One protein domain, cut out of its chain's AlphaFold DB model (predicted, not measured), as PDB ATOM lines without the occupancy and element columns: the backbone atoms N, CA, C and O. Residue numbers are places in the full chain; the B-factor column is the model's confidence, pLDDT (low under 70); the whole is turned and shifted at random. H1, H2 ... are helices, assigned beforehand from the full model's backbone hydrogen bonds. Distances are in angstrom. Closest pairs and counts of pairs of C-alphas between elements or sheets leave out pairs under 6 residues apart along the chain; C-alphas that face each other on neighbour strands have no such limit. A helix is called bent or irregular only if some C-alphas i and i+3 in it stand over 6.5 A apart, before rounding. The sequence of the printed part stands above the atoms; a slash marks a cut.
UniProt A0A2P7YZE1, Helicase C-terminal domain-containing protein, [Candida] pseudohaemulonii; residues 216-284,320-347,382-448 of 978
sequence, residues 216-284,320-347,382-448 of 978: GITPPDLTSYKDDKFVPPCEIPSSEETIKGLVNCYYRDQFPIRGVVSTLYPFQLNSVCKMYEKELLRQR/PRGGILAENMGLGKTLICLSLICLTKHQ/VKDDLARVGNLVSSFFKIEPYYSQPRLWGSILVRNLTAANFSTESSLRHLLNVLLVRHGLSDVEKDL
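AT A GLANCE: This is residues 216 to 284, 320 to 347 and 382 to 448 of the 978 residues of the protein "Helicase C-terminal domain-containing protein" of [Candida] pseudohaemulonii (UniProt A0A2P7YZE1). The domain is two lobes of helices set end to end: in one, H1 and H3 pack on H2, with the short H7 at the first end of H2; in the other, H5 has H4 and H6 packed on it. The lobes are joined by the stretch from H6 to H7, whose residues 436 to 437 pair in parallel with residues 324 to 325 of the stretch before H3. The printed part has 164 residues with seven named helices, H1 to H7 in order along the chain, and no named strand; the class is all helix. It is elongated, with spans of 53 by 34 by 27 A, and only just compact, close to loose, with a radius of gyration of the C-alphas of 17.9 A.

HOW THE PARTS SIT: The hub is H2, residues 266 to 280, which touches three helices. H1, residues 239 to 250, touches it at a shallow tilt of 9 degrees, opposite ways, a helical hairpin; the closest C-alphas, of Ile 243 and Cys 273, are 6.1 A apart. H3, residues 333 to 344, touches H2 at a steep tilt of 45 degrees, the same way, with the closest C-alphas, of Val 272 and Ile 336, 5.6 A apart. H7, residues 441 to 447, touches residues 266 to 267 of H2 alone, only just about perpendicular at 72 degrees; the closest C-alphas, of Phe 267 and Val 444, are 6.3 A apart. H4, residues 382 to 396, and H5, residues 407 to 417, form a helical hairpin; they touch opposite ways at 37 degrees, only just a steep tilt, and the C-alphas of Gly 390 and Trp 409 come closest, at 6.2 A. H6, residues 422 to 435, touches H5 with residues 424 to 428 alone, at a steep tilt of 60 degrees, opposite ways; the closest C-alphas, of Leu 413 and Thr 424, are 6.1 A apart. H2 and H6 are apart, and the helix packing is mostly crossed. In H1, H2, H3, H4 and H6 every O i to N i+4 pair is within hydrogen-bond range; in H5 5 of 7 are, and in H7 1 of 3, beside 3 of 4 O i to N i+3 pairs.

IN THESE COORDINATES: H2 runs 21.1 A from C-alpha 266 at (-54.921, 24.392, -14.337), H4 20.0 A, H6 19.9 A, H1 16.6 A, H3 16.5 A and H5 15.2 A. H5 is only just irregular, with C-alphas 411 and 414 6.6 A apart. H7, 10.2 A long, ends at C-alpha 447 at (-55.219, 26.179, -20.367).

THE WHOLE: The C-alphas of Cys 234 and Ala 419 are the two farthest apart, at 56.6 A. Residues 285 to 319 and 348 to 381 are not printed, with 9.5 A and 36.8 A between the C-alphas across these cuts. The link H1 to H2 is long. Mean pLDDT of the printed part is 80.4; 17 residues are under 70, among them 251 to 256 and 418 to 423.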
ATOM      1  N   GLY A 216     -50.070   7.763 -25.214       82.12
ATOM      2  CA  GLY A 216     -51.247   7.158 -24.590       82.12
ATOM      3  C   GLY A 216     -51.277   7.256 -23.060       82.12
ATOM      4  O   GLY A 216     -52.099   6.578 -22.442       82.12
ATOM      5  N   ILE A 217     -50.367   8.022 -22.446       86.62
ATOM      6  CA  ILE A 217     -50.382   8.281 -21.002       86.62
ATOM      7  C   ILE A 217     -51.557   9.201 -20.679       86.62
ATOM      8  O   ILE A 217     -51.719  10.255 -21.290       86.62
ATOM      9  N   THR A 218     -52.382   8.801 -19.714       85.25
ATOM     10  CA  THR A 218     -53.563   9.580 -19.325       85.25
ATOM     11  C   THR A 218     -53.154  10.797 -18.495       85.25
ATOM     12  O   THR A 218     -52.403  10.619 -17.528       85.25
ATOM     13  N   PRO A 219     -53.659  12.004 -18.809       85.56
ATOM     14  CA  PRO A 219     -53.395  13.181 -17.996       85.56
ATOM     15  C   PRO A 219     -54.006  13.028 -16.593       85.56
ATOM     16  O   PRO A 219     -54.974  12.280 -16.422       85.56
ATOM     17  N   PRO A 220     -53.460  13.716 -15.577       84.75
ATOM     18  CA  PRO A 220     -54.045  13.724 -14.245       84.75
ATOM     19  C   PRO A 220     -55.484  14.249 -14.270       84.75
ATOM     20  O   PRO A 220     -55.736  15.378 -14.685       84.75
ATOM     21  N   ASP A 221     -56.414  13.430 -13.784       80.19
ATOM     22  CA  ASP A 221     -57.817  13.796 -13.615       80.19
ATOM     23  C   ASP A 221     -58.108  14.029 -12.130       80.19
ATOM     24  O   ASP A 221     -57.884  13.149 -11.295       80.19
ATOM     25  N   LEU A 222     -58.579  15.235 -11.804       72.94
ATOM     26  CA  LEU A 222     -58.946  15.641 -10.447       72.94
ATOM     27  C   LEU A 222     -60.460  15.786 -10.248       72.94
ATOM     28  O   LEU A 222     -60.891  16.251  -9.193       72.94
ATOM     29  N   THR A 223     -61.285  15.404 -11.229       76.38
ATOM     30  CA  THR A 223     -62.752  15.531 -11.141       76.38
ATOM     31  C   THR A 223     -63.337  14.800  -9.933       76.38
ATOM     32  O   THR A 223     -64.296  15.285  -9.336       76.38
ATOM     33  N   SER A 224     -62.715  13.697  -9.511       78.19
ATOM     34  CA  SER A 224     -63.090  12.934  -8.314       78.19
ATOM     35  C   SER A 224     -62.931  13.704  -6.996       78.19
ATOM     36  O   SER A 224     -63.588  13.357  -6.017       78.19
ATOM     37  N   TYR A 225     -62.085  14.737  -6.952       77.25
ATOM     38  CA  TYR A 225     -61.828  15.547  -5.754       77.25
ATOM     39  C   TYR A 225     -62.678  16.822  -5.691       77.25
ATOM     40  O   TYR A 225     -62.578  17.574  -4.722       77.25
ATOM     41  N   LYS A 226     -63.510  17.094  -6.702       78.25
ATOM     42  CA  LYS A 226     -64.397  18.258  -6.683       78.25
ATOM     43  C   LYS A 226     -65.539  18.026  -5.693       78.25
ATOM     44  O   LYS A 226     -66.279  17.052  -5.810       78.25
ATOM     45  N   ASP A 227     -65.707  18.952  -4.754       79.44
ATOM     46  CA  ASP A 227     -66.804  18.917  -3.786       79.44
ATOM     47  C   ASP A 227     -67.336  20.333  -3.545       79.44
ATOM     48  O   ASP A 227     -66.720  21.146  -2.854       79.44
ATOM     49  N   ASP A 228     -68.512  20.621  -4.108       70.56
ATOM     50  CA  ASP A 228     -69.145  21.941  -4.036       70.56
ATOM     51  C   ASP A 228     -69.528  22.343  -2.595       70.56
ATOM     52  O   ASP A 228     -69.712  23.531  -2.314       70.56
ATOM     53  N   LYS A 229     -69.617  21.377  -1.666       77.50
ATOM     54  CA  LYS A 229     -69.946  21.595  -0.248       77.50
ATOM     55  C   LYS A 229     -68.724  21.594   0.671       77.50
ATOM     56  O   LYS A 229     -68.890  21.642   1.889       77.50
ATOM     57  N   PHE A 230     -67.515  21.553   0.118       75.38
ATOM     58  CA  PHE A 230     -66.295  21.489   0.911       75.38
ATOM     59  C   PHE A 230     -66.118  22.724   1.805       75.38
ATOM     60  O   PHE A 230     -66.160  23.871   1.340       75.38
ATOM     61  N   VAL A 231     -65.865  22.470   3.089       71.38
ATOM     62  CA  VAL A 231     -65.504  23.472   4.095       71.38
ATOM     63  C   VAL A 231     -64.091  23.144   4.581       71.38
ATOM     64  O   VAL A 231     -63.851  21.992   4.946       71.38
ATOM     65  N   PRO A 232     -63.153  24.112   4.594       68.06
ATOM     66  CA  PRO A 232     -61.806  23.875   5.100       68.06
ATOM     67  C   PRO A 232     -61.856  23.380   6.554       68.06
ATOM     68  O   PRO A 232     -62.559  23.990   7.366       68.06
ATOM     69  N   PRO A 233     -61.138  22.300   6.904       67.31
ATOM     70  CA  PRO A 233     -61.137  21.784   8.268       67.31
ATOM     71  C   PRO A 233     -60.497  22.790   9.240       67.31
ATOM     72  O   PRO A 233     -59.565  23.510   8.884       67.31
ATOM     73  N   CYS A 234     -60.991  22.829  10.484       61.66
ATOM     74  CA  CYS A 234     -60.408  23.649  11.558       61.66
ATOM     75  C   CYS A 234     -59.090  23.073  12.119       61.66
ATOM     76  O   CYS A 234     -58.374  23.776  12.828       61.66
ATOM     77  N   GLU A 235     -58.786  21.805  11.829       73.69
ATOM     78  CA  GLU A 235     -57.598  21.071  12.291       73.69
ATOM     79  C   GLU A 235     -56.595  20.837  11.143       73.69
ATOM     80  O   GLU A 235     -56.781  21.336  10.034       73.69
ATOM     81  N   ILE A 236     -55.504  20.102  11.404       65.56
ATOM     82  CA  ILE A 236     -54.490  19.773  10.390       65.56
ATOM     83  C   ILE A 236     -55.166  18.960   9.270       65.56
ATOM     84  O   ILE A 236     -55.601  17.838   9.533       65.56
ATOM     85  N   PRO A 237     -55.257  19.492   8.036       70.19
ATOM     86  CA  PRO A 237     -55.964  18.824   6.953       70.19
ATOM     87  C   PRO A 237     -55.249  17.530   6.555       70.19
ATOM     88  O   PRO A 237     -54.020  17.481   6.461       70.19
ATOM     89  N   SER A 238     -56.024  16.487   6.265       76.31
ATOM     90  CA  SER A 238     -55.501  15.284   5.613       76.31
ATOM     91  C   SER A 238     -54.982  15.596   4.200       76.31
ATOM     92  O   SER A 238     -55.286  16.640   3.610       76.31
ATOM     93  N   SER A 239     -54.197  14.683   3.619       74.38
ATOM     94  CA  SER A 239     -53.692  14.844   2.247       74.38
ATOM     95  C   SER A 239     -54.830  14.964   1.228       74.38
ATOM     96  O   SER A 239     -54.769  15.804   0.334       74.38
ATOM     97  N   GLU A 240     -55.897  14.182   1.396       79.44
ATOM     98  CA  GLU A 240     -57.080  14.225   0.537       79.44
ATOM     99  C   GLU A 240     -57.855  15.543   0.687       79.44
ATOM    100  O   GLU A 240     -58.232  16.148  -0.314       79.44
ATOM    101  N   GLU A 241     -58.051  16.037   1.911       78.50
ATOM    102  CA  GLU A 241     -58.714  17.327   2.161       78.50
ATOM    103  C   GLU A 241     -57.890  18.509   1.657       78.50
ATOM    104  O   GLU A 241     -58.455  19.487   1.173       78.50
ATOM    105  N   THR A 242     -56.561  18.411   1.713       80.56
ATOM    106  CA  THR A 242     -55.666  19.408   1.119       80.56
ATOM    107  C   THR A 242     -55.861  19.449  -0.394       80.56
ATOM    108  O   THR A 242     -56.052  20.528  -0.946       80.56
ATOM    109  N   ILE A 243     -55.904  18.294  -1.070       83.12
ATOM    110  CA  ILE A 243     -56.166  18.225  -2.519       83.12
ATOM    111  C   ILE A 243     -57.563  18.771  -2.849       83.12
ATOM    112  O   ILE A 243     -57.680  19.607  -3.742       83.12
ATOM    113  N   LYS A 244     -58.607  18.377  -2.106       83.44
ATOM    114  CA  LYS A 244     -59.972  18.917  -2.270       83.44
ATOM    115  C   LYS A 244     -59.997  20.434  -2.088       83.44
ATOM    116  O   LYS A 244     -60.593  21.140  -2.896       83.44
ATOM    117  N   GLY A 245     -59.301  20.947  -1.076       79.06
ATOM    118  CA  GLY A 245     -59.135  22.377  -0.843       79.06
ATOM    119  C   GLY A 245     -58.469  23.082  -2.022       79.06
ATOM    120  O   GLY A 245     -59.014  24.060  -2.519       79.06
ATOM    121  N   LEU A 246     -57.347  22.561  -2.525       80.94
ATOM    122  CA  LEU A 246     -56.635  23.122  -3.680       80.94
ATOM    123  C   LEU A 246     -57.511  23.135  -4.945       80.94
ATOM    124  O   LEU A 246     -57.578  24.155  -5.630       80.94
ATOM    125  N   VAL A 247     -58.220  22.036  -5.224       81.38
ATOM    126  CA  VAL A 247     -59.133  21.905  -6.372       81.38
ATOM    127  C   VAL A 247     -60.311  22.876  -6.256       81.38
ATOM    128  O   VAL A 247     -60.644  23.565  -7.218       81.38
ATOM    129  N   ASN A 248     -60.927  22.983  -5.079       78.38
ATOM    130  CA  ASN A 248     -62.077  23.861  -4.865       78.38
ATOM    131  C   ASN A 248     -61.686  25.349  -4.822       78.38
ATOM    132  O   ASN A 248     -62.447  26.182  -5.308       78.38
ATOM    133  N   CYS A 249     -60.508  25.693  -4.290       73.19
ATOM    134  CA  CYS A 249     -59.956  27.052  -4.345       73.19
ATOM    135  C   CYS A 249     -59.651  27.482  -5.781       73.19
ATOM    136  O   CYS A 249     -59.912  28.629  -6.137       73.19
ATOM    137  N   TYR A 250     -59.172  26.557  -6.617       71.12
ATOM    138  CA  TYR A 250     -58.960  26.799  -8.041       71.12
ATOM    139  C   TYR A 250     -60.258  27.170  -8.771       71.12
ATOM    140  O   TYR A 250     -60.307  28.204  -9.426       71.12
ATOM    141  N   TYR A 251     -61.350  26.417  -8.580       69.69
ATOM    142  CA  TYR A 251     -62.656  26.763  -9.170       69.69
ATOM    143  C   TYR A 251     -63.277  28.060  -8.609       69.69
ATOM    144  O   TYR A 251     -64.321  28.494  -9.094       69.69
ATOM    145  N   ARG A 252     -62.673  28.659  -7.574       69.69
ATOM    146  CA  ARG A 252     -63.111  29.904  -6.923       69.69
ATOM    147  C   ARG A 252     -62.126  31.068  -7.124       69.69
ATOM    148  O   ARG A 252     -62.271  32.072  -6.432       69.69
ATOM    149  N   ASP A 253     -61.138  30.938  -8.016       61.72
ATOM    150  CA  ASP A 253     -60.084  31.936  -8.287       61.72
ATOM    151  C   ASP A 253     -59.293  32.390  -7.038       61.72
ATOM    152  O   ASP A 253     -58.877  33.543  -6.911       61.72
ATOM    153  N   GLN A 254     -59.066  31.484  -6.080       65.44
ATOM    154  CA  GLN A 254     -58.293  31.762  -4.863       65.44
ATOM    155  C   GLN A 254     -56.875  31.184  -4.946       65.44
ATOM    156  O   GLN A 254     -56.687  30.047  -5.373       65.44
ATOM    157  N   PHE A 255     -55.875  31.951  -4.487       58.88
ATOM    158  CA  PHE A 255     -54.460  31.550  -4.471       58.88
ATOM    159  C   PHE A 255     -54.237  30.328  -3.557       58.88
ATOM    160  O   PHE A 255     -54.311  30.464  -2.333       58.88
ATOM    161  N   PRO A 256     -53.957  29.131  -4.107       66.94
ATOM    162  CA  PRO A 256     -54.216  27.894  -3.375       66.94
ATOM    163  C   PRO A 256     -53.040  27.439  -2.489       66.94
ATOM    164  O   PRO A 256     -53.258  26.722  -1.515       66.94
ATOM    165  N   ILE A 257     -51.795  27.858  -2.773       78.56
ATOM    166  CA  ILE A 257     -50.592  27.337  -2.095       78.56
ATOM    167  C   ILE A 257     -49.836  28.445  -1.362       78.56
ATOM    168  O   ILE A 257     -49.253  29.351  -1.960       78.56
ATOM    169  N   ARG A 258     -49.778  28.334  -0.034       77.38
ATOM    170  CA  ARG A 258     -49.082  29.293   0.828       77.38
ATOM    171  C   ARG A 258     -47.585  29.359   0.497       77.38
ATOM    172  O   ARG A 258     -46.868  28.366   0.598       77.38
ATOM    173  N   GLY A 259     -47.100  30.559   0.177       80.25
ATOM    174  CA  GLY A 259     -45.692  30.816  -0.150       80.25
ATOM    175  C   GLY A 259     -45.360  30.768  -1.644       80.25
ATOM    176  O   GLY A 259     -44.224  31.065  -2.003       80.25
ATOM    177  N   VAL A 260     -46.333  30.450  -2.505       84.31
ATOM    178  CA  VAL A 260     -46.215  30.585  -3.962       84.31
ATOM    179  C   VAL A 260     -46.971  31.844  -4.385       84.31
ATOM    180  O   VAL A 260     -48.178  31.934  -4.193       84.31
ATOM    181  N   VAL A 261     -46.252  32.835  -4.920       81.69
ATOM    182  CA  VAL A 261     -46.843  34.119  -5.353       81.69
ATOM    183  C   VAL A 261     -47.367  34.042  -6.791       81.69
ATOM    184  O   VAL A 261     -48.338  34.706  -7.135       81.69
ATOM    185  N   SER A 262     -46.737  33.223  -7.639       80.75
ATOM    186  CA  SER A 262     -47.153  33.027  -9.029       80.75
ATOM    187  C   SER A 262     -48.441  32.208  -9.122       80.75
ATOM    188  O   SER A 262     -48.568  31.169  -8.474       80.75
ATOM    189  N   THR A 263     -49.360  32.619  -9.990       80.00
ATOM    190  CA  THR A 263     -50.563  31.841 -10.310       80.00
ATOM    191  C   THR A 263     -50.192  30.590 -11.107       80.00
ATOM    192  O   THR A 263     -49.435  30.666 -12.076       80.00
ATOM    193  N   LEU A 264     -50.720  29.435 -10.699       83.31
ATOM    194  CA  LEU A 264     -50.565  28.172 -11.420       83.31
ATOM    195  C   LEU A 264     -51.635  28.047 -12.505       83.31
ATOM    196  O   LEU A 264     -52.807  28.316 -12.248       83.31
ATOM    197  N   TYR A 265     -51.243  27.569 -13.685       85.31
ATOM    198  CA  TYR A 265     -52.206  27.125 -14.693       85.31
ATOM    199  C   TYR A 265     -52.929  25.844 -14.231       85.31
ATOM    200  O   TYR A 265     -52.363  25.081 -13.439       85.31
ATOM    201  N   PRO A 266     -54.135  25.556 -14.749       84.69
ATOM    202  CA  PRO A 266     -54.921  24.392 -14.337       84.69
ATOM    203  C   PRO A 266     -54.162  23.064 -14.490       84.69
ATOM    204  O   PRO A 266     -54.028  22.320 -13.518       84.69
ATOM    205  N   PHE A 267     -53.542  22.806 -15.647       87.19
ATOM    206  CA  PHE A 267     -52.689  21.628 -15.839       87.19
ATOM    207  C   PHE A 267     -51.504  21.572 -14.852       87.19
ATOM    208  O   PHE A 267     -51.110  20.498 -14.398       87.19
ATOM    209  N   GLN A 268     -50.926  22.719 -14.471       88.56
ATOM    210  CA  GLN A 268     -49.823  22.751 -13.504       88.56
ATOM    211  C   GLN A 268     -50.316  22.363 -12.116       88.56
ATOM    212  O   GLN A 268     -49.658  21.573 -11.442       88.56
ATOM    213  N   LEU A 269     -51.476  22.880 -11.705       87.38
ATOM    214  CA  LEU A 269     -52.114  22.504 -10.450       87.38
ATOM    215  C   LEU A 269     -52.460  21.011 -10.436       87.38
ATOM    216  O   LEU A 269     -52.161  20.336  -9.454       87.38
ATOM    217  N   ASN A 270     -52.994  20.478 -11.538       88.38
ATOM    218  CA  ASN A 270     -53.258  19.049 -11.699       88.38
ATOM    219  C   ASN A 270     -51.991  18.214 -11.476       88.38
ATOM    220  O   ASN A 270     -52.003  17.241 -10.715       88.38
ATOM    221  N   SER A 271     -50.876  18.641 -12.071       91.19
ATOM    222  CA  SER A 271     -49.574  18.002 -11.878       91.19
ATOM    223  C   SER A 271     -49.066  18.123 -10.438       91.19
ATOM    224  O   SER A 271     -48.571  17.133  -9.898       91.19
ATOM    225  N   VAL A 272     -49.229  19.278  -9.778       90.62
ATOM    226  CA  VAL A 272     -48.875  19.460  -8.355       90.62
ATOM    227  C   VAL A 272     -49.691  18.522  -7.466       90.62
ATOM    228  O   VAL A 272     -49.105  17.776  -6.687       90.62
ATOM    229  N   CYS A 273     -51.018  18.507  -7.598       88.94
ATOM    230  CA  CYS A 273     -51.902  17.654  -6.804       88.94
ATOM    231  C   CYS A 273     -51.582  16.171  -7.002       88.94
ATOM    232  O   CYS A 273     -51.518  15.424  -6.027       88.94
ATOM    233  N   LYS A 274     -51.328  15.741  -8.245       88.75
ATOM    234  CA  LYS A 274     -51.007  14.339  -8.528       88.75
ATOM    235  C   LYS A 274     -49.640  13.934  -7.981       88.75
ATOM    236  O   LYS A 274     -49.491  12.821  -7.481       88.75
ATOM    237  N   MET A 275     -48.650  14.822  -8.048       90.06
ATOM    238  CA  MET A 275     -47.345  14.594  -7.423       90.06
ATOM    239  C   MET A 275     -47.448  14.571  -5.892       90.06
ATOM    240  O   MET A 275     -46.851  13.701  -5.265       90.06
ATOM    241  N   TYR A 276     -48.256  15.455  -5.302       88.69
ATOM    242  CA  TYR A 276     -48.515  15.500  -3.861       88.69
ATOM    243  C   TYR A 276     -49.230  14.237  -3.362       88.69
ATOM    244  O   TYR A 276     -48.822  13.649  -2.361       88.69
ATOM    245  N   GLU A 277     -50.236  13.754  -4.098       86.69
ATOM    246  CA  GLU A 277     -50.855  12.447  -3.849       86.69
ATOM    247  C   GLU A 277     -49.793  11.341  -3.830       86.69
ATOM    248  O   GLU A 277     -49.733  10.577  -2.870       86.69
ATOM    249  N   LYS A 278     -48.916  11.281  -4.839       85.44
ATOM    250  CA  LYS A 278     -47.861  10.257  -4.927       85.44
ATOM    251  C   LYS A 278     -46.818  10.345  -3.811       85.44
ATOM    252  O   LYS A 278     -46.209   9.339  -3.458       85.44
ATOM    253  N   GLU A 279     -46.564  11.531  -3.275       85.69
ATOM    254  CA  GLU A 279     -45.608  11.725  -2.184       85.69
ATOM    255  C   GLU A 279     -46.173  11.242  -0.839       85.69
ATOM    256  O   GLU A 279     -45.455  10.638  -0.035       85.69
ATOM    257  N   LEU A 280     -47.478  11.443  -0.616       80.12
ATOM    258  CA  LEU A 280     -48.116  11.221   0.683       80.12
ATOM    259  C   LEU A 280     -48.911   9.924   0.799       80.12
ATOM    260  O   LEU A 280     -48.867   9.262   1.843       80.12
ATOM    261  N   LEU A 281     -49.663   9.562  -0.238       72.94
ATOM    262  CA  LEU A 281     -50.576   8.428  -0.200       72.94
ATOM    263  C   LEU A 281     -49.817   7.137  -0.508       72.94
ATOM    264  O   LEU A 281     -49.351   6.888  -1.617       72.94
ATOM    265  N   ARG A 282     -49.722   6.273   0.506       71.75
ATOM    266  CA  ARG A 282     -49.194   4.914   0.365       71.75
ATOM    267  C   ARG A 282     -50.223   4.035  -0.341       71.75
ATOM    268  O   ARG A 282     -51.085   3.445   0.305       71.75
ATOM    269  N   GLN A 283     -50.118   3.950  -1.659       78.25
ATOM    270  CA  GLN A 283     -50.960   3.090  -2.486       78.25
ATOM    271  C   GLN A 283     -50.250   1.759  -2.769       78.25
ATOM    272  O   GLN A 283     -49.037   1.708  -2.989       78.25
ATOM    273  N   ARG A 284     -51.012   0.664  -2.720       83.06
ATOM    274  CA  ARG A 284     -50.563  -0.639  -3.209       83.06
ATOM    275  C   ARG A 284     -51.047  -0.800  -4.635       83.06
ATOM    276  O   ARG A 284     -52.238  -0.645  -4.882       83.06
ATOM    277  N   PRO A 320     -43.431   3.425  -4.478       78.06
ATOM    278  CA  PRO A 320     -42.473   4.358  -3.907       78.06
ATOM    279  C   PRO A 320     -43.133   5.726  -3.716       78.06
ATOM    280  O   PRO A 320     -44.041   6.102  -4.458       78.06
ATOM    281  N   ARG A 321     -42.653   6.491  -2.732       81.44
ATOM    282  CA  ARG A 321     -43.068   7.887  -2.578       81.44
ATOM    283  C   ARG A 321     -42.516   8.710  -3.740       81.44
ATOM    284  O   ARG A 321     -41.325   8.636  -4.037       81.44
ATOM    285  N   GLY A 322     -43.382   9.507  -4.358       80.75
ATOM    286  CA  GLY A 322     -43.038  10.385  -5.474       80.75
ATOM    287  C   GLY A 322     -43.268   9.761  -6.853       80.75
ATOM    288  O   GLY A 322     -43.993   8.781  -7.017       80.75
ATOM    289  N   GLY A 323     -42.690  10.378  -7.881       86.00
ATOM    290  CA  GLY A 323     -42.893   9.990  -9.274       86.00
ATOM    291  C   GLY A 323     -42.023  10.798 -10.232       86.00
ATOM    292  O   GLY A 323     -41.160  11.568  -9.812       86.00
ATOM    293  N   ILE A 324     -42.251  10.621 -11.531       90.12
ATOM    294  CA  ILE A 324     -41.530  11.317 -12.596       90.12
ATOM    295  C   ILE A 324     -42.428  12.421 -13.162       90.12
ATOM    296  O   ILE A 324     -43.428  12.145 -13.825       90.12
ATOM    297  N   LEU A 325     -42.055  13.685 -12.957       90.31
ATOM    298  CA  LEU A 325     -42.728  14.811 -13.605       90.31
ATOM    299  C   LEU A 325     -42.228  14.956 -15.051       90.31
ATOM    300  O   LEU A 325     -41.146  15.493 -15.293       90.31
ATOM    301  N   ALA A 326     -43.027  14.510 -16.018       88.44
ATOM    302  CA  ALA A 326     -42.666  14.441 -17.434       88.44
ATOM    303  C   ALA A 326     -43.483  15.391 -18.319       88.44
ATOM    304  O   ALA A 326     -43.886  15.048 -19.427       88.44
ATOM    305  N   GLU A 327     -43.704  16.613 -17.838       85.25
ATOM    306  CA  GLU A 327     -44.260  17.694 -18.658       85.25
ATOM    307  C   GLU A 327     -43.352  18.027 -19.864       85.25
ATOM    308  O   GLU A 327     -42.190  17.609 -19.920       85.25
ATOM    309  N   ASN A 328     -43.772  18.917 -20.764       75.88
ATOM    310  CA  ASN A 328     -42.882  19.462 -21.804       75.88
ATOM    311  C   ASN A 328     -41.992  20.611 -21.284       75.88
ATOM    312  O   ASN A 328     -42.291  21.266 -20.278       75.88
ATOM    313  N   MET A 329     -40.835  20.836 -21.921       70.81
ATOM    314  CA  MET A 329     -39.952  21.960 -21.575       70.81
ATOM    315  C   MET A 329     -40.690  23.290 -21.755       70.81
ATOM    316  O   MET A 329     -41.387  23.478 -22.744       70.81
ATOM    317  N   GLY A 330     -40.518  24.218 -20.814       69.06
ATOM    318  CA  GLY A 330     -41.180  25.524 -20.872       69.06
ATOM    319  C   GLY A 330     -42.491  25.630 -20.109       69.06
ATOM    320  O   GLY A 330     -42.874  26.743 -19.779       69.06
ATOM    321  N   LEU A 331     -43.097  24.510 -19.708       80.12
ATOM    322  CA  LEU A 331     -44.409  24.486 -19.051       80.12
ATOM    323  C   LEU A 331     -44.403  24.773 -17.538       80.12
ATOM    324  O   LEU A 331     -45.346  24.432 -16.835       80.12
ATOM    325  N   GLY A 332     -43.335  25.377 -17.008       81.69
ATOM    326  CA  GLY A 332     -43.267  25.751 -15.590       81.69
ATOM    327  C   GLY A 332     -42.979  24.602 -14.614       81.69
ATOM    328  O   GLY A 332     -43.399  24.667 -13.465       81.69
ATOM    329  N   LYS A 333     -42.219  23.570 -15.016       88.44
ATOM    330  CA  LYS A 333     -41.815  22.463 -14.113       88.44
ATOM    331  C   LYS A 333     -41.214  22.940 -12.798       88.44
ATOM    332  O   LYS A 333     -41.532  22.401 -11.751       88.44
ATOM    333  N   THR A 334     -40.349  23.950 -12.859       87.50
ATOM    334  CA  THR A 334     -39.723  24.529 -11.668       87.50
ATOM    335  C   THR A 334     -40.781  25.057 -10.708       87.50
ATOM    336  O   THR A 334     -40.698  24.798  -9.514       87.50
ATOM    337  N   LEU A 335     -41.809  25.728 -11.229       88.31
ATOM    338  CA  LEU A 335     -42.918  26.231 -10.430       88.31
ATOM    339  C   LEU A 335     -43.756  25.085  -9.841       88.31
ATOM    340  O   LEU A 335     -44.101  25.149  -8.665       88.31
ATOM    341  N   ILE A 336     -44.008  24.014 -10.606       90.62
ATOM    342  CA  ILE A 336     -44.660  22.787 -10.110       90.62
ATOM    343  C   ILE A 336     -43.856  22.190  -8.943       90.62
ATOM    344  O   ILE A 336     -44.414  21.936  -7.879       90.62
ATOM    345  N   CYS A 337     -42.537  22.026  -9.098       90.50
ATOM    346  CA  CYS A 337     -41.671  21.484  -8.050       90.50
ATOM    347  C   CYS A 337     -41.622  22.386  -6.809       90.50
ATOM    348  O   CYS A 337     -41.753  21.893  -5.695       90.50
ATOM    349  N   LEU A 338     -41.472  23.705  -6.975       91.06
ATOM    350  CA  LEU A 338     -41.478  24.654  -5.854       91.06
ATOM    351  C   LEU A 338     -42.821  24.663  -5.116       91.06
ATOM    352  O   LEU A 338     -42.846  24.777  -3.891       91.06
ATOM    353  N   SER A 339     -43.923  24.512  -5.851       90.94
ATOM    354  CA  SER A 339     -45.268  24.407  -5.284       90.94
ATOM    355  C   SER A 339     -45.430  23.134  -4.461       90.94
ATOM    356  O   SER A 339     -45.911  23.201  -3.331       90.94
ATOM    357  N   LEU A 340     -44.953  22.000  -4.984       90.00
ATOM    358  CA  LEU A 340     -44.922  20.730  -4.263       90.00
ATOM    359  C   LEU A 340     -44.090  20.838  -2.979       90.00
ATOM    360  O   LEU A 340     -44.600  20.531  -1.906       90.00
ATOM    361  N   ILE A 341     -42.869  21.381  -3.068       88.38
ATOM    362  CA  ILE A 341     -41.999  21.625  -1.906       88.38
ATOM    363  C   ILE A 341     -42.720  22.496  -0.874       88.38
ATOM    364  O   ILE A 341     -42.681  22.199   0.313       88.38
ATOM    365  N   CYS A 342     -43.401  23.568  -1.296       87.44
ATOM    366  CA  CYS A 342     -44.148  24.427  -0.375       87.44
ATOM    367  C   CYS A 342     -45.281  23.685   0.344       87.44
ATOM    368  O   CYS A 342     -45.486  23.938   1.532       87.44
ATOM    369  N   LEU A 343     -45.965  22.758  -0.333       86.50
ATOM    370  CA  LEU A 343     -46.993  21.905   0.270       86.50
ATOM    371  C   LEU A 343     -46.405  20.878   1.249       86.50
ATOM    372  O   LEU A 343     -47.038  20.573   2.260       86.50
ATOM    373  N   THR A 344     -45.195  20.380   0.996       84.19
ATOM    374  CA  THR A 344     -44.537  19.354   1.822       84.19
ATOM    375  C   THR A 344     -43.495  19.902   2.797       84.19
ATOM    376  O   THR A 344     -42.871  19.121   3.501       84.19
ATOM    377  N   LYS A 345     -43.370  21.230   2.966       79.12
ATOM    378  CA  LYS A 345     -42.427  21.888   3.908       79.12
ATOM    379  C   LYS A 345     -42.447  21.351   5.344       79.12
ATOM    380  O   LYS A 345     -41.452  21.468   6.049       79.12
ATOM    381  N   HIS A 346     -43.583  20.830   5.793       75.75
ATOM    382  CA  HIS A 346     -43.752  20.260   7.131       75.75
ATOM    383  C   HIS A 346     -43.200  18.827   7.250       75.75
ATOM    384  O   HIS A 346     -43.093  18.298   8.354       75.75
ATOM    385  N   GLN A 347     -42.861  18.193   6.128       72.75
ATOM    386  CA  GLN A 347     -42.277  16.863   6.061       72.75
ATOM    387  C   GLN A 347     -40.768  16.988   5.932       72.75
ATOM    388  O   GLN A 347     -40.226  17.266   4.866       72.75
ATOM    389  N   VAL A 382     -33.804   4.798 -28.604       78.06
ATOM    390  CA  VAL A 382     -34.973   4.393 -27.807       78.06
ATOM    391  C   VAL A 382     -34.652   3.194 -26.915       78.06
ATOM    392  O   VAL A 382     -35.171   3.066 -25.808       78.06
ATOM    393  N   LYS A 383     -33.754   2.316 -27.368       79.62
ATOM    394  CA  LYS A 383     -33.300   1.166 -26.587       79.62
ATOM    395  C   LYS A 383     -32.497   1.591 -25.356       79.62
ATOM    396  O   LYS A 383     -32.685   1.001 -24.291       79.62
ATOM    397  N   ASP A 384     -31.648   2.603 -25.494       80.31
ATOM    398  CA  ASP A 384     -30.841   3.125 -24.392       80.31
ATOM    399  C   ASP A 384     -31.702   3.930 -23.415       80.31
ATOM    400  O   ASP A 384     -31.543   3.789 -22.204       80.31
ATOM    401  N   ASP A 385     -32.694   4.678 -23.906       82.81
ATOM    402  CA  ASP A 385     -33.693   5.332 -23.052       82.81
ATOM    403  C   ASP A 385     -34.543   4.336 -22.272       82.81
ATOM    404  O   ASP A 385     -34.714   4.482 -21.061       82.81
ATOM    405  N   LEU A 386     -35.021   3.271 -22.919       86.06
ATOM    406  CA  LEU A 386     -35.710   2.196 -22.213       86.06
ATOM    407  C   LEU A 386     -34.796   1.544 -21.174       86.06
ATOM    408  O   LEU A 386     -35.274   1.204 -20.096       86.06
ATOM    409  N   ALA A 387     -33.500   1.375 -21.444       84.38
ATOM    410  CA  ALA A 387     -32.556   0.870 -20.448       84.38
ATOM    411  C   ALA A 387     -32.391   1.841 -19.264       84.38
ATOM    412  O   ALA A 387     -32.410   1.401 -18.114       84.38
ATOM    413  N   ARG A 388     -32.317   3.156 -19.521       85.69
ATOM    414  CA  ARG A 388     -32.286   4.201 -18.481       85.69
ATOM    415  C   ARG A 388     -33.543   4.182 -17.611       85.69
ATOM    416  O   ARG A 388     -33.432   4.174 -16.386       85.69
ATOM    417  N   VAL A 389     -34.728   4.111 -18.221       86.94
ATOM    418  CA  VAL A 389     -36.002   3.972 -17.494       86.94
ATOM    419  C   VAL A 389     -36.022   2.671 -16.693       86.94
ATOM    420  O   VAL A 389     -36.415   2.681 -15.532       86.94
ATOM    421  N   GLY A 390     -35.532   1.570 -17.266       87.12
ATOM    422  CA  GLY A 390     -35.405   0.292 -16.568       87.12
ATOM    423  C   GLY A 390     -34.548   0.388 -15.312       87.12
ATOM    424  O   GLY A 390     -34.969  -0.086 -14.262       87.12
ATOM    425  N   ASN A 391     -33.407   1.076 -15.394       84.94
ATOM    426  CA  ASN A 391     -32.531   1.319 -14.247       84.94
ATOM    427  C   ASN A 391     -33.203   2.202 -13.181       84.94
ATOM    428  O   ASN A 391     -33.042   1.942 -11.991       84.94
ATOM    429  N   LEU A 392     -33.985   3.214 -13.574       85.31
ATOM    430  CA  LEU A 392     -34.780   4.005 -12.625       85.31
ATOM    431  C   LEU A 392     -35.821   3.132 -11.913       85.31
ATOM    432  O   LEU A 392     -35.931   3.174 -10.691       85.31
ATOM    433  N   VAL A 393     -36.557   2.311 -12.662       87.31
ATOM    434  CA  VAL A 393     -37.590   1.411 -12.129       87.31
ATOM    435  C   VAL A 393     -36.981   0.371 -11.182       87.31
ATOM    436  O   VAL A 393     -37.517   0.157 -10.093       87.31
ATOM    437  N   SER A 394     -35.862  -0.254 -11.560       86.19
ATOM    438  CA  SER A 394     -35.221  -1.297 -10.755       86.19
ATOM    439  C   SER A 394     -34.447  -0.734  -9.571       86.19
ATOM    440  O   SER A 394     -34.600  -1.237  -8.471       86.19
ATOM    441  N   SER A 395     -33.612   0.285  -9.766       83.00
ATOM    442  CA  SER A 395     -32.612   0.681  -8.766       83.00
ATOM    443  C   SER A 395     -33.053   1.864  -7.911       83.00
ATOM    444  O   SER A 395     -32.796   1.864  -6.709       83.00
ATOM    445  N   PHE A 396     -33.723   2.853  -8.510       83.12
ATOM    446  CA  PHE A 396     -34.156   4.059  -7.801       83.12
ATOM    447  C   PHE A 396     -35.515   3.852  -7.123       83.12
ATOM    448  O   PHE A 396     -35.634   3.964  -5.907       83.12
ATOM    449  N   PHE A 397     -36.531   3.481  -7.902       83.81
ATOM    450  CA  PHE A 397     -37.888   3.261  -7.403       83.81
ATOM    451  C   PHE A 397     -38.088   1.893  -6.738       83.81
ATOM    452  O   PHE A 397     -39.072   1.714  -6.022       83.81
ATOM    453  N   LYS A 398     -37.172   0.939  -6.965       84.38
ATOM    454  CA  LYS A 398     -37.204  -0.426  -6.409       84.38
ATOM    455  C   LYS A 398     -38.543  -1.147  -6.646       84.38
ATOM    456  O   LYS A 398     -39.101  -1.770  -5.747       84.38
ATOM    457  N   ILE A 399     -39.064  -1.065  -7.872       85.12
ATOM    458  CA  ILE A 399     -40.369  -1.631  -8.251       85.12
ATOM    459  C   ILE A 399     -40.243  -3.109  -8.615       85.12
ATOM    460  O   ILE A 399     -39.432  -3.488  -9.463       85.12
ATOM    461  N   GLU A 400     -41.102  -3.947  -8.038       83.69
ATOM    462  CA  GLU A 400     -41.172  -5.365  -8.388       83.69
ATOM    463  C   GLU A 400     -41.888  -5.604  -9.734       83.69
ATOM    464  O   GLU A 400     -42.785  -4.843 -10.101       83.69
ATOM    465  N   PRO A 401     -41.505  -6.637 -10.510       83.25
ATOM    466  CA  PRO A 401     -40.462  -7.628 -10.228       83.25
ATOM    467  C   PRO A 401     -39.057  -7.177 -10.679       83.25
ATOM    468  O   PRO A 401     -38.103  -7.953 -10.637       83.25
ATOM    469  N   TYR A 402     -38.921  -5.951 -11.190       86.88
ATOM    470  CA  TYR A 402     -37.685  -5.459 -11.806       86.88
ATOM    471  C   TYR A 402     -36.588  -5.153 -10.782       86.88
ATOM    472  O   TYR A 402     -35.414  -5.207 -11.134       86.88
ATOM    473  N   TYR A 403     -36.951  -4.880  -9.529       85.31
ATOM    474  CA  TYR A 403     -36.012  -4.763  -8.415       85.31
ATOM    475  C   TYR A 403     -35.377  -6.111  -8.072       85.31
ATOM    476  O   TYR A 403     -34.156  -6.246  -8.142       85.31
ATOM    477  N   SER A 404     -36.191  -7.135  -7.793       85.94
ATOM    478  CA  SER A 404     -35.680  -8.476  -7.497       85.94
ATOM    479  C   SER A 404     -35.017  -9.137  -8.712       85.94
ATOM    480  O   SER A 404     -34.087  -9.933  -8.566       85.94
ATOM    481  N   GLN A 405     -35.482  -8.837  -9.931       85.44
ATOM    482  CA  GLN A 405     -34.993  -9.454 -11.169       85.44
ATOM    483  C   GLN A 405     -34.794  -8.431 -12.312       85.44
ATOM    484  O   GLN A 405     -35.543  -8.437 -13.297       85.44
ATOM    485  N   PRO A 406     -33.717  -7.622 -12.288       83.06
ATOM    486  CA  PRO A 406     -33.487  -6.556 -13.278       83.06
ATOM    487  C   PRO A 406     -33.392  -7.046 -14.731       83.06
ATOM    488  O   PRO A 406     -33.776  -6.357 -15.675       83.06
ATOM    489  N   ARG A 407     -32.938  -8.292 -14.937       83.62
ATOM    490  CA  ARG A 407     -32.810  -8.904 -16.273       83.62
ATOM    491  C   ARG A 407     -34.149  -9.048 -17.006       83.62
ATOM    492  O   ARG A 407     -34.144  -9.134 -18.239       83.62
ATOM    493  N   LEU A 408     -35.281  -9.081 -16.292       82.06
ATOM    494  CA  LEU A 408     -36.615  -9.198 -16.895       82.06
ATOM    495  C   LEU A 408     -36.948  -7.998 -17.788       82.06
ATOM    496  O   LEU A 408     -37.577  -8.175 -18.834       82.06
ATOM    497  N   TRP A 409     -36.458  -6.806 -17.431       85.69
ATOM    498  CA  TRP A 409     -36.678  -5.585 -18.199       85.69
ATOM    499  C   TRP A 409     -36.182  -5.729 -19.645       85.69
ATOM    500  O   TRP A 409     -36.956  -5.643 -20.597       85.69
ATOM    501  N   GLY A 410     -34.898  -6.045 -19.827       80.94
ATOM    502  CA  GLY A 410     -34.312  -6.183 -21.161       80.94
ATOM    503  C   GLY A 410     -34.766  -7.447 -21.899       80.94
ATOM    504  O   GLY A 410     -35.095  -7.401 -23.085       80.94
ATOM    505  N   SER A 411     -34.790  -8.589 -21.206       75.00
ATOM    506  CA  SER A 411     -35.002  -9.893 -21.849       75.00
ATOM    507  C   SER A 411     -36.455 -10.182 -22.222       75.00
ATOM    508  O   SER A 411     -36.683 -10.937 -23.171       75.00
ATOM    509  N   ILE A 412     -37.420  -9.595 -21.504       70.69
ATOM    510  CA  ILE A 412     -38.847  -9.875 -21.685       70.69
ATOM    511  C   ILE A 412     -39.638  -8.616 -22.034       70.69
ATOM    512  O   ILE A 412     -40.455  -8.693 -22.944       70.69
ATOM    513  N   LEU A 413     -39.417  -7.470 -21.383       79.88
ATOM    514  CA  LEU A 413     -40.191  -6.261 -21.694       79.88
ATOM    515  C   LEU A 413     -39.707  -5.612 -23.003       79.88
ATOM    516  O   LEU A 413     -40.451  -5.590 -23.982       79.88
ATOM    517  N   VAL A 414     -38.437  -5.197 -23.079       81.00
ATOM    518  CA  VAL A 414     -37.870  -4.524 -24.270       81.00
ATOM    519  C   VAL A 414     -37.878  -5.433 -25.504       81.00
ATOM    520  O   VAL A 414     -38.321  -5.024 -26.576       81.00
ATOM    521  N   ARG A 415     -37.455  -6.696 -25.361       76.62
ATOM    522  CA  ARG A 415     -37.426  -7.667 -26.471       76.62
ATOM    523  C   ARG A 415     -38.807  -7.971 -27.064       76.62
ATOM    524  O   ARG A 415     -38.908  -8.285 -28.245       76.62
ATOM    525  N   ASN A 416     -39.867  -7.952 -26.263       71.75
ATOM    526  CA  ASN A 416     -41.202  -8.295 -26.759       71.75
ATOM    527  C   ASN A 416     -41.967  -7.077 -27.284       71.75
ATOM    528  O   ASN A 416     -42.883  -7.270 -28.086       71.75
ATOM    529  N   LEU A 417     -41.555  -5.857 -26.916       72.00
ATOM    530  CA  LEU A 417     -42.031  -4.617 -27.535       72.00
ATOM    531  C   LEU A 417     -41.656  -4.555 -29.023       72.00
ATOM    532  O   LEU A 417     -42.499  -4.201 -29.840       72.00
ATOM    533  N   THR A 418     -40.450  -5.006 -29.399       65.00
ATOM    534  CA  THR A 418     -40.032  -5.084 -30.816       65.00
ATOM    535  C   THR A 418     -40.839  -6.098 -31.629       65.00
ATOM    536  O   THR A 418     -40.903  -6.003 -32.846       65.00
ATOM    537  N   ALA A 419     -41.464  -7.077 -30.968       59.78
ATOM    538  CA  ALA A 419     -42.300  -8.091 -31.609       59.78
ATOM    539  C   ALA A 419     -43.796  -7.705 -31.656       59.78
ATOM    540  O   ALA A 419     -44.624  -8.567 -31.942       59.78
ATOM    541  N   ALA A 420     -44.143  -6.443 -31.355       54.94
ATOM    542  CA  ALA A 420     -45.512  -5.912 -31.330       54.94
ATOM    543  C   ALA A 420     -46.488  -6.703 -30.433       54.94
ATOM    544  O   ALA A 420     -47.664  -6.879 -30.752       54.94
ATOM    545  N   ASN A 421     -46.012  -7.189 -29.283       63.00
ATOM    546  CA  ASN A 421     -46.876  -7.849 -28.307       63.00
ATOM    547  C   ASN A 421     -47.717  -6.811 -27.539       63.00
ATOM    548  O   ASN A 421     -47.211  -6.135 -26.637       63.00
ATOM    549  N   PHE A 422     -49.019  -6.739 -27.839       62.03
ATOM    550  CA  PHE A 422     -49.979  -5.822 -27.198       62.03
ATOM    551  C   PHE A 422     -49.974  -5.902 -25.661       62.03
ATOM    552  O   PHE A 422     -50.071  -4.886 -24.977       62.03
ATOM    553  N   SER A 423     -49.761  -7.093 -25.092       64.38
ATOM    554  CA  SER A 423     -49.706  -7.283 -23.637       64.38
ATOM    555  C   SER A 423     -48.516  -6.577 -22.977       64.38
ATOM    556  O   SER A 423     -48.650  -6.050 -21.872       64.38
ATOM    557  N   THR A 424     -47.350  -6.554 -23.637       70.62
ATOM    558  CA  THR A 424     -46.156  -5.865 -23.120       70.62
ATOM    559  C   THR A 424     -46.233  -4.360 -23.326       70.62
ATOM    560  O   THR A 424     -45.823  -3.617 -22.439       70.62
ATOM    561  N   GLU A 425     -46.836  -3.917 -24.434       76.31
ATOM    562  CA  GLU A 425     -47.147  -2.506 -24.681       76.31
ATOM    563  C   GLU A 425     -48.044  -1.951 -23.565       76.31
ATOM    564  O   GLU A 425     -47.712  -0.960 -22.915       76.31
ATOM    565  N   SER A 426     -49.135  -2.654 -23.258       74.75
ATOM    566  CA  SER A 426     -50.048  -2.288 -22.178       74.75
ATOM    567  C   SER A 426     -49.403  -2.373 -20.792       74.75
ATOM    568  O   SER A 426     -49.876  -1.717 -19.867       74.75
ATOM    569  N   SER A 427     -48.378  -3.212 -20.588       77.88
ATOM    570  CA  SER A 427     -47.720  -3.364 -19.272       77.88
ATOM    571  C   SER A 427     -46.784  -2.198 -19.038       77.88
ATOM    572  O   SER A 427     -46.800  -1.610 -17.960       77.88
ATOM    573  N   LEU A 428     -46.037  -1.816 -20.078       84.94
ATOM    574  CA  LEU A 428     -45.245  -0.599 -20.055       84.94
ATOM    575  C   LEU A 428     -46.150   0.627 -19.886       84.94
ATOM    576  O   LEU A 428     -45.879   1.435 -19.010       84.94
ATOM    577  N   ARG A 429     -47.260   0.735 -20.631       85.50
ATOM    578  CA  ARG A 429     -48.215   1.849 -20.486       85.50
ATOM    579  C   ARG A 429     -48.749   1.977 -19.065       85.50
ATOM    580  O   ARG A 429     -48.748   3.071 -18.521       85.50
ATOM    581  N   HIS A 430     -49.186   0.874 -18.459       84.31
ATOM    582  CA  HIS A 430     -49.678   0.893 -17.084       84.31
ATOM    583  C   HIS A 430     -48.587   1.336 -16.101       84.31
ATOM    584  O   HIS A 430     -48.821   2.242 -15.309       84.31
ATOM    585  N   LEU A 431     -47.376   0.777 -16.210       86.44
ATOM    586  CA  LEU A 431     -46.239   1.184 -15.380       86.44
ATOM    587  C   LEU A 431     -45.923   2.679 -15.540       86.44
ATOM    588  O   LEU A 431     -45.715   3.381 -14.555       86.44
ATOM    589  N   LEU A 432     -45.916   3.175 -16.777       88.56
ATOM    590  CA  LEU A 432     -45.677   4.581 -17.076       88.56
ATOM    591  C   LEU A 432     -46.802   5.479 -16.538       88.56
ATOM    592  O   LEU A 432     -46.482   6.487 -15.926       88.56
ATOM    593  N   ASN A 433     -48.079   5.100 -16.649       86.81
ATOM    594  CA  ASN A 433     -49.206   5.829 -16.037       86.81
ATOM    595  C   ASN A 433     -49.093   5.912 -14.507       86.81
ATOM    596  O   ASN A 433     -49.499   6.895 -13.888       86.81
ATOM    597  N   VAL A 434     -48.543   4.870 -13.886       84.12
ATOM    598  CA  VAL A 434     -48.342   4.821 -12.438       84.12
ATOM    599  C   VAL A 434     -47.148   5.676 -12.005       84.12
ATOM    600  O   VAL A 434     -47.176   6.226 -10.907       84.12
ATOM    601  N   LEU A 435     -46.117   5.849 -12.834       86.81
ATOM    602  CA  LEU A 435     -44.907   6.589 -12.448       86.81
ATOM    603  C   LEU A 435     -44.877   8.036 -12.934       86.81
ATOM    604  O   LEU A 435     -44.374   8.900 -12.220       86.81
ATOM    605  N   LEU A 436     -45.384   8.299 -14.134       90.25
ATOM    606  CA  LEU A 436     -45.274   9.586 -14.806       90.25
ATOM    607  C   LEU A 436     -46.494  10.464 -14.530       90.25
ATOM    608  O   LEU A 436     -47.633  10.006 -14.524       90.25
ATOM    609  N   VAL A 437     -46.233  11.754 -14.357       89.81
ATOM    610  CA  VAL A 437     -47.238  12.819 -14.357       89.81
ATOM    611  C   VAL A 437     -46.962  13.697 -15.575       89.81
ATOM    612  O   VAL A 437     -45.875  14.273 -15.686       89.81
ATOM    613  N   ARG A 438     -47.909  13.742 -16.518       89.12
ATOM    614  CA  ARG A 438     -47.773  14.420 -17.816       89.12
ATOM    615  C   ARG A 438     -49.135  14.857 -18.347       89.12
ATOM    616  O   ARG A 438     -50.089  14.096 -18.231       89.12
ATOM    617  N   HIS A 439     -49.184  16.002 -19.021       87.81
ATOM    618  CA  HIS A 439     -50.311  16.402 -19.863       87.81
ATOM    619  C   HIS A 439     -49.986  16.255 -21.354       87.81
ATOM    620  O   HIS A 439     -48.835  16.415 -21.782       87.81
ATOM    621  N   GLY A 440     -51.008  15.958 -22.159       81.44
ATOM    622  CA  GLY A 440     -50.911  16.063 -23.611       81.44
ATOM    623  C   GLY A 440     -50.785  17.527 -24.040       81.44
ATOM    624  O   GLY A 440     -51.266  18.426 -23.352       81.44
ATOM    625  N   LEU A 441     -50.173  17.784 -25.202       77.12
ATOM    626  CA  LEU A 441     -50.084  19.147 -25.754       77.12
ATOM    627  C   LEU A 441     -51.468  19.794 -25.893       77.12
ATOM    628  O   LEU A 441     -51.653  20.933 -25.481       77.12
ATOM    629  N   SER A 442     -52.455  19.022 -26.351       80.44
ATOM    630  CA  SER A 442     -53.844  19.466 -26.481       80.44
ATOM    631  C   SER A 442     -54.504  19.850 -25.159       80.44
ATOM    632  O   SER A 442     -55.471  20.604 -25.166       80.44
ATOM    633  N   ASP A 443     -54.051  19.301 -24.031       80.75
ATOM    634  CA  ASP A 443     -54.602  19.639 -22.716       80.75
ATOM    635  C   ASP A 443     -53.961  20.912 -22.175       80.75
ATOM    636  O   ASP A 443     -54.653  21.782 -21.661       80.75
ATOM    637  N   VAL A 444     -52.656  21.072 -22.397       82.38
ATOM    638  CA  VAL A 444     -51.926  22.295 -22.050       82.38
ATOM    639  C   VAL A 444     -52.428  23.489 -22.866       82.38
ATOM    640  O   VAL A 444     -52.616  24.563 -22.308       82.38
ATOM    641  N   GLU A 445     -52.689  23.320 -24.164       81.88
ATOM    642  CA  GLU A 445     -53.160  24.395 -25.055       81.88
ATOM    643  C   GLU A 445     -54.571  24.909 -24.717       81.88
ATOM    644  O   GLU A 445     -54.912  26.046 -25.055       81.88
ATOM    645  N   LYS A 446     -55.398  24.107 -24.028       82.88
ATOM    646  CA  LYS A 446     -56.696  24.572 -23.500       82.88
ATOM    647  C   LYS A 446     -56.502  25.624 -22.413       82.88
ATOM    648  O   LYS A 446     -57.236  26.609 -22.376       82.88
ATOM    649  N   ASP A 447     -55.501  25.404 -21.571       79.75
ATOM    650  CA  ASP A 447     -55.219  26.179 -20.367       79.75
ATOM    651  C   ASP A 447     -54.258  27.346 -20.614       79.75
ATOM    652  O   ASP A 447     -54.295  28.362 -19.920       79.75
ATOM    653  N   LEU A 448     -53.374  27.190 -21.597       79.62
ATOM    654  CA  LEU A 448     -52.307  28.114 -21.935       79.62
ATOM    655  C   LEU A 448     -52.315  28.355 -23.443       79.62
ATOM    656  O   LEU A 448     -51.784  27.565 -24.225       79.62
TER     657      LEU A 448